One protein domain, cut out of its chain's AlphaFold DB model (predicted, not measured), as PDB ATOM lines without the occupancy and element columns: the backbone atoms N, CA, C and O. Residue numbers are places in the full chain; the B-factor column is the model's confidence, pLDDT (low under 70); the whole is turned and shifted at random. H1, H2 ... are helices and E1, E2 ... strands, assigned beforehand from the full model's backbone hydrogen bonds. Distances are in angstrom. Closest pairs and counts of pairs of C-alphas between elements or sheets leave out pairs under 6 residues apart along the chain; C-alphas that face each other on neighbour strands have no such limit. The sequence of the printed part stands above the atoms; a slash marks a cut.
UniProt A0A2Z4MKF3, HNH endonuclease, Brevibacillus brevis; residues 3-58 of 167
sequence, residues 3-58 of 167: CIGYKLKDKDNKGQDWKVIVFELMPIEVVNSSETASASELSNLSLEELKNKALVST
ATOM      1  N   CYS A   3      90.480 103.130 135.368       74.25
ATOM      2  CA  CYS A   3      91.166 103.563 134.158       74.25
ATOM      3  C   CYS A   3      90.252 103.324 132.953       74.25
ATOM      4  O   CYS A   3      89.900 102.184 132.654       74.25
ATOM      5  N   ILE A   4      89.840 104.404 132.293       71.38
ATOM      6  CA  ILE A   4      88.965 104.366 131.115       71.38
ATOM      7  C   ILE A   4      89.734 104.539 129.803       71.38
ATOM      8  O   ILE A   4      89.172 104.295 128.740       71.38
ATOM      9  N   GLY A   5      91.011 104.904 129.878       68.88
ATOM     10  CA  GLY A   5      91.889 105.068 128.730       68.88
ATOM     11  C   GLY A   5      93.292 105.485 129.155       68.88
ATOM     12  O   GLY A   5      93.547 105.775 130.323       68.88
ATOM     13  N   TYR A   6      94.213 105.532 128.198       82.56
ATOM     14  CA  TYR A   6      95.482 106.225 128.379       82.56
ATOM     15  C   TYR A   6      95.902 106.930 127.092       82.56
ATOM     16  O   TYR A   6      95.523 106.518 125.993       82.56
ATOM     17  N   LYS A   7      96.717 107.973 127.233       80.75
ATOM     18  CA  LYS A   7      97.360 108.692 126.130       80.75
ATOM     19  C   LYS A   7      98.869 108.666 126.315       80.75
ATOM     20  O   LYS A   7      99.355 108.822 127.432       80.75
ATOM     21  N   LEU A   8      99.598 108.480 125.219       82.38
ATOM     22  CA  LEU A   8     101.043 108.668 125.199       82.38
ATOM     23  C   LEU A   8     101.338 110.146 124.957       82.38
ATOM     24  O   LEU A   8     100.747 110.762 124.070       82.38
ATOM     25  N   LYS A   9     102.230 110.710 125.761       81.00
ATOM     26  CA  LYS A   9     102.816 112.030 125.544       81.00
ATOM     27  C   LYS A   9     104.324 111.879 125.497       81.00
ATOM     28  O   LYS A   9     104.877 111.108 126.270       81.00
ATOM     29  N   ASP A  10     104.971 112.662 124.647       85.62
ATOM     30  CA  ASP A  10     106.435 112.742 124.605       85.62
ATOM     31  C   ASP A  10     106.991 113.768 125.597       85.62
ATOM     32  O   ASP A  10     108.196 113.975 125.657       85.62
ATOM     33  N   LYS A  11     106.114 114.404 126.387       83.69
ATOM     34  CA  LYS A  11     106.475 115.372 127.420       83.69
ATOM     35  C   LYS A  11     105.734 115.112 128.721       83.69
ATOM     36  O   LYS A  11     104.545 114.774 128.714       83.69
ATOM     37  N   ASP A  12     106.432 115.317 129.828       80.44
ATOM     38  CA  ASP A  12     105.858 115.271 131.167       80.44
ATOM     39  C   ASP A  12     105.083 116.557 131.519       80.44
ATOM     40  O   ASP A  12     104.985 117.504 130.734       80.44
ATOM     41  N   ASN A  13     104.513 116.606 132.726       78.06
ATOM     42  CA  ASN A  13     103.746 117.767 133.195       78.06
ATOM     43  C   ASN A  13     104.617 119.017 133.441       78.06
ATOM     44  O   ASN A  13     104.073 120.092 133.683       78.06
ATOM     45  N   LYS A  14     105.948 118.882 133.397       84.50
ATOM     46  CA  LYS A  14     106.928 119.969 133.499       84.50
ATOM     47  C   LYS A  14     107.525 120.339 132.132       84.50
ATOM     48  O   LYS A  14     108.380 121.217 132.070       84.50
ATOM     49  N   GLY A  15     107.069 119.707 131.047       79.56
ATOM     50  CA  GLY A  15     107.531 119.954 129.682       79.56
ATOM     51  C   GLY A  15     108.855 119.276 129.315       79.56
ATOM     52  O   GLY A  15     109.393 119.595 128.256       79.56
ATOM     53  N   GLN A  16     109.376 118.370 130.148       82.56
ATOM     54  CA  GLN A  16     110.572 117.578 129.853       82.56
ATOM     55  C   GLN A  16     110.241 116.419 128.918       82.56
ATOM     56  O   GLN A  16     109.215 115.761 129.086       82.56
ATOM     57  N   ASP A  17     111.126 116.169 127.951       85.69
ATOM     58  CA  ASP A  17     110.946 115.127 126.943       85.69
ATOM     59  C   ASP A  17     111.080 113.731 127.562       85.69
ATOM     60  O   ASP A  17     112.188 113.235 127.767       85.69
ATOM     61  N   TRP A  18     109.946 113.086 127.832       79.50
ATOM     62  CA  TRP A  18     109.833 111.718 128.335       79.50
ATOM     63  C   TRP A  18     108.643 111.030 127.676       79.50
ATOM     64  O   TRP A  18     107.594 111.637 127.479       79.50
ATOM     65  N   LYS A  19     108.752 109.725 127.407       76.81
ATOM     66  CA  LYS A  19     107.588 108.922 127.015       76.81
ATOM     67  C   LYS A  19     106.709 108.686 128.241       76.81
ATOM     68  O   LYS A  19     106.991 107.811 129.056       76.81
ATOM     69  N   VAL A  20     105.654 109.479 128.373       82.00
ATOM     70  CA  VAL A  20     104.722 109.461 129.501       82.00
ATOM     71  C   VAL A  20     103.414 108.792 129.099       82.00
ATOM     72  O   VAL A  20     102.813 109.119 128.077       82.00
ATOM     73  N   ILE A  21     102.945 107.876 129.947       83.94
ATOM     74  CA  ILE A  21     101.602 107.303 129.862       83.94
ATOM     75  C   ILE A  21     100.690 108.113 130.787       83.94
ATOM     76  O   ILE A  21     100.852 108.091 132.006       83.94
ATOM     77  N   VAL A  22      99.728 108.831 130.215       82.69
ATOM     78  CA  VAL A  22      98.709 109.574 130.961       82.69
ATOM     79  C   VAL A  22      97.454 108.723 131.036       82.69
ATOM     80  O   VAL A  22      96.776 108.543 130.028       82.69
ATOM     81  N   PHE A  23      97.141 108.204 132.220       80.94
ATOM     82  CA  PHE A  23      95.912 107.453 132.452       80.94
ATOM     83  C   PHE A  23      94.718 108.396 132.611       80.94
ATOM     84  O   PHE A  23      94.741 109.321 133.421       80.94
ATOM     85  N   GLU A  24      93.657 108.134 131.857       76.25
ATOM     86  CA  GLU A  24      92.361 108.778 132.025       76.25
ATOM     87  C   GLU A  24      91.578 107.982 133.066       76.25
ATOM     88  O   GLU A  24      91.230 106.816 132.865       76.25
ATOM     89  N   LEU A  25      91.354 108.602 134.220       77.75
ATOM     90  CA  LEU A  25      90.747 107.968 135.377       77.75
ATOM     91  C   LEU A  25      89.348 108.541 135.603       77.75
ATOM     92  O   LEU A  25      89.186 109.752 135.733       77.75
ATOM     93  N   MET A  26      88.345 107.673 135.715       58.44
ATOM     94  CA  MET A  26      87.017 108.047 136.206       58.44
ATOM     95  C   MET A  26      86.833 107.587 137.650       58.44
ATOM     96  O   MET A  26      87.315 106.512 138.007       58.44
ATOM     97  N   PRO A  27      86.110 108.323 138.504       65.31
ATOM     98  CA  PRO A  27      85.717 107.808 139.811       65.31
ATOM     99  C   PRO A  27      84.933 106.501 139.665       65.31
ATOM    100  O   PRO A  27      84.095 106.373 138.774       65.31
ATOM    101  N   ILE A  28      85.226 105.523 140.534       51.19
ATOM    102  CA  ILE A  28      84.489 104.242 140.580       51.19
ATOM    103  C   ILE A  28      83.003 104.511 140.797       51.19
ATOM    104  O   ILE A  28      82.163 103.873 140.169       51.19
ATOM    105  N   GLU A  29      82.705 105.520 141.614       51.06
ATOM    106  CA  GLU A  29      81.360 106.024 141.820       51.06
ATOM    107  C   GLU A  29      80.716 106.380 140.487       51.06
ATOM    108  O   GLU A  29      79.682 105.814 140.212       51.06
ATOM    109  N   VAL A  30      81.314 107.169 139.584       51.62
ATOM    110  CA  VAL A  30      80.693 107.578 138.295       51.62
ATOM    111  C   VAL A  30      80.406 106.404 137.347       51.62
ATOM    112  O   VAL A  30      79.420 106.433 136.615       51.62
ATOM    113  N   VAL A  31      81.219 105.345 137.373       49.75
ATOM    114  CA  VAL A  31      80.987 104.150 136.538       49.75
ATOM    115  C   VAL A  31      79.883 103.255 137.108       49.75
ATOM    116  O   VAL A  31      79.131 102.665 136.339       49.75
ATOM    117  N   ASN A  32      79.743 103.202 138.435       46.47
ATOM    118  CA  ASN A  32      78.618 102.537 139.100       46.47
ATOM    119  C   ASN A  32      77.376 103.447 139.239       46.47
ATOM    120  O   ASN A  32      76.287 102.948 139.490       46.47
ATOM    121  N   SER A  33      77.527 104.767 139.083       40.38
ATOM    122  CA  SER A  33      76.514 105.801 139.364       40.38
ATOM    123  C   SER A  33      75.983 106.527 138.142       40.38
ATOM    124  O   SER A  33      75.140 107.411 138.306       40.38
ATOM    125  N   SER A  34      76.309 106.082 136.920       44.44
ATOM    126  CA  SER A  34      75.406 106.361 135.794       44.44
ATOM    127  C   SER A  34      73.970 105.879 136.077       44.44
ATOM    128  O   SER A  34      73.061 106.247 135.344       44.44
ATOM    129  N   GLU A  35      73.766 105.119 137.161       48.00
ATOM    130  CA  GLU A  35      72.475 104.750 137.730       48.00
ATOM    131  C   GLU A  35      72.272 105.089 139.225       48.00
ATOM    132  O   GLU A  35      71.363 104.515 139.799       48.00
ATOM    133  N   THR A  36      73.039 105.944 139.927       45.91
ATOM    134  CA  THR A  36      72.778 106.114 141.390       45.91
ATOM    135  C   THR A  36      72.481 107.524 141.881       45.91
ATOM    136  O   THR A  36      71.609 107.652 142.733       45.91
ATOM    137  N   ALA A  37      73.077 108.586 141.330       44.72
ATOM    138  CA  ALA A  37      72.738 109.947 141.778       44.72
ATOM    139  C   ALA A  37      71.438 110.478 141.139       44.72
ATOM    140  O   ALA A  37      70.605 111.055 141.826       44.72
ATOM    141  N   SER A  38      71.220 110.240 139.838       51.75
ATOM    142  CA  SER A  38      69.967 110.620 139.160       51.75
ATOM    143  C   SER A  38      68.862 109.575 139.313       51.75
ATOM    144  O   SER A  38      67.687 109.888 139.148       51.75
ATOM    145  N   ALA A  39      69.216 108.319 139.597       53.53
ATOM    146  CA  ALA A  39      68.230 107.250 139.670       53.53
ATOM    147  C   ALA A  39      67.448 107.253 140.980       53.53
ATOM    148  O   ALA A  39      66.293 106.865 140.941       53.53
ATOM    149  N   SER A  40      68.012 107.714 142.106       58.72
ATOM    150  CA  SER A  40      67.274 107.762 143.381       58.72
ATOM    151  C   SER A  40      66.152 108.807 143.384       58.72
ATOM    152  O   SER A  40      65.137 108.633 144.052       58.72
ATOM    153  N   GLU A  41      66.317 109.905 142.639       63.03
ATOM    154  CA  GLU A  41      65.274 110.929 142.464       63.03
ATOM    155  C   GLU A  41      64.207 110.499 141.451       63.03
ATOM    156  O   GLU A  41      63.037 110.853 141.585       63.03
ATOM    157  N   LEU A  42      64.599 109.726 140.436       69.44
ATOM    158  CA  LEU A  42      63.691 109.188 139.423       69.44
ATOM    159  C   LEU A  42      62.962 107.922 139.903       69.44
ATOM    160  O   LEU A  42      61.833 107.689 139.491       69.44
ATOM    161  N   SER A  43      63.558 107.121 140.788       72.31
ATOM    162  CA  SER A  43      62.988 105.851 141.260       72.31
ATOM    163  C   SER A  43      61.741 106.022 142.121       72.31
ATOM    164  O   SER A  43      60.948 105.093 142.226       72.31
ATOM    165  N   ASN A  44      61.570 107.193 142.740       84.06
ATOM    166  CA  ASN A  44      60.401 107.513 143.562       84.06
ATOM    167  C   ASN A  44      59.221 108.057 142.743       84.06
ATOM    168  O   ASN A  44      58.152 108.293 143.301       84.06
ATOM    169  N   LEU A  45      59.412 108.286 141.442       87.25
ATOM    170  CA  LEU A  45      58.369 108.790 140.559       87.25
ATOM    171  C   LEU A  45      57.481 107.655 140.061       87.25
ATOM    172  O   LEU A  45      57.926 106.535 139.806       87.25
ATOM    173  N   SER A  46      56.211 107.975 139.860       90.81
ATOM    174  CA  SER A  46      55.275 107.102 139.169       90.81
ATOM    175  C   SER A  46      55.669 106.901 137.700       90.81
ATOM    176  O   SER A  46      56.376 107.711 137.090       90.81
ATOM    177  N   LEU A  47      55.151 105.823 137.102       89.94
ATOM    178  CA  LEU A  47      55.325 105.527 135.677       89.94
ATOM    179  C   LEU A  47      54.943 106.728 134.790       89.94
ATOM    180  O   LEU A  47      55.638 107.027 133.819       89.94
ATOM    181  N   GLU A  48      53.865 107.435 135.140       91.69
ATOM    182  CA  GLU A  48      53.369 108.572 134.358       91.69
ATOM    183  C   GLU A  48      54.287 109.797 134.486       91.69
ATOM    184  O   GLU A  48      54.564 110.476 133.499       91.69
ATOM    185  N   GLU A  49      54.838 110.059 135.673       89.31
ATOM    186  CA  GLU A  49      55.811 111.138 135.884       89.31
ATOM    187  C   GLU A  49      57.128 110.874 135.146       89.31
ATOM    188  O   GLU A  49      57.680 111.786 134.525       89.31
ATOM    189  N   LEU A  50      57.610 109.628 135.157       90.00
ATOM    190  CA  LEU A  50      58.791 109.219 134.392       90.00
ATOM    191  C   LEU A  50      58.579 109.395 132.890       90.00
ATOM    192  O   LEU A  50      59.443 109.941 132.202       90.00
ATOM    193  N   LYS A  51      57.414 108.982 132.391       88.12
ATOM    194  CA  LYS A  51      57.026 109.159 130.991       88.12
ATOM    195  C   LYS A  51      56.980 110.637 130.610       88.12
ATOM    196  O   LYS A  51      57.565 111.015 129.601       88.12
ATOM    197  N   ASN A  52      56.357 111.479 131.432       87.12
ATOM    198  CA  ASN A  52      56.297 112.919 131.186       87.12
ATOM    199  C   ASN A  52      57.697 113.548 131.164       87.12
ATOM    200  O   ASN A  52      58.013 114.301 130.247       87.12
ATOM    201  N   LYS A  53      58.579 113.188 132.104       85.19
ATOM    202  CA  LYS A  53      59.976 113.654 132.092       85.19
ATOM    203  C   LYS A  53      60.747 113.188 130.853       85.19
ATOM    204  O   LYS A  53      61.502 113.979 130.295       85.19
ATOM    205  N   ALA A  54      60.548 111.947 130.406       85.12
ATOM    206  CA  ALA A  54      61.184 111.414 129.199       85.12
ATOM    207  C   ALA A  54      60.716 112.126 127.916       85.12
ATOM    208  O   ALA A  54      61.512 112.366 127.016       85.12
ATOM    209  N   LEU A  55      59.437 112.502 127.848       83.44
ATOM    210  CA  LEU A  55      58.875 113.265 126.727       83.44
ATOM    211  C   LEU A  55      59.346 114.727 126.711       83.44
ATOM    212  O   LEU A  55      59.459 115.333 125.650       83.44
ATOM    213  N   VAL A  56      59.645 115.308 127.874       78.75
ATOM    214  CA  VAL A  56      60.227 116.657 127.959       78.75
ATOM    215  C   VAL A  56      61.725 116.637 127.629       78.75
ATOM    216  O   VAL A  56      62.237 117.598 127.062       78.75
ATOM    217  N   SER A  57      62.436 115.545 127.942       66.12
ATOM    218  CA  SER A  57      63.871 115.399 127.656       66.12
ATOM    219  C   SER A  57      64.187 114.983 126.218       66.12
ATOM    220  O   SER A  57      65.351 115.029 125.809       66.12
ATOM    221  N   THR A  58      63.182 114.612 125.418       59.25
ATOM    222  CA  THR A  58      63.353 114.462 123.971       59.25
ATOM    223  C   THR A  58      63.580 115.828 123.331       59.25
ATOM    224  O   THR A  58      62.654 116.543 122.962       59.25
TER     225      THR A  58
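What this domain is: This is residues 3 to 58 of the 167 residues of the protein "HNH endonuclease" of Brevibacillus brevis (UniProt A0A2Z4MKF3). What shape do these atoms make? A long two-stranded hairpin, E1 and E2, makes one end of a drawn-out model; two short helices, H1 and H2, follow it in a thin string, and a longer helix, H3, turns aside at the far end. The three helices do not form a bundle. What is it made of? The printed part has 56 residues, with elements in the order E1, E2, H1, H2, H3; the sheet is E1 - E2, antiparallel, and the class is mixed, helices and strands. How spread out is it? It is extended, with a radius of gyration of the C-alphas of 20.1 A and spans of 58 by 23 by 16 A.

How they stand to each other: How do the strands pair? E1, residues 3 to 11, and E2, residues 17 to 26, form an antiparallel hairpin at 161 degrees. N 7 and O 22 are 2.9 A apart and N 22 and O 7 2.8 A, both within hydrogen-bond range. How do the helices stand? H1, residues 28 to 33, and H2, residues 39 to 42, are only just apart, 8.4 A at their closest. H2 and H3, residues 47 to 57, are close but not clearly touching: their closest C-alphas, Leu 42 and Leu 50, are 7.0 A apart. What of their backbones? In H1 and H3 every O i to N i+4 pair is within hydrogen-bond range; H2 is too short for one.

Where its parts are: Where does E1 begin? C-alpha 3 is at (91.166, 103.563, 134.158); E1 is 20.5 A long and E2 26.6 A. Where does H3 end? H3, 15.3 A long, ends with C-alpha 57 at (63.871, 115.399, 127.656).

The domain as a whole: How large is it? The two C-alphas farthest apart, those of Asp 17 and Glu 48, are 58.4 A apart. Are there cuts or long links? The printed part has no cut, and its four links are tight. Where is confidence low? Residue 5, residues 26 to 42 and residues 57 to 58 are under 70 in pLDDT.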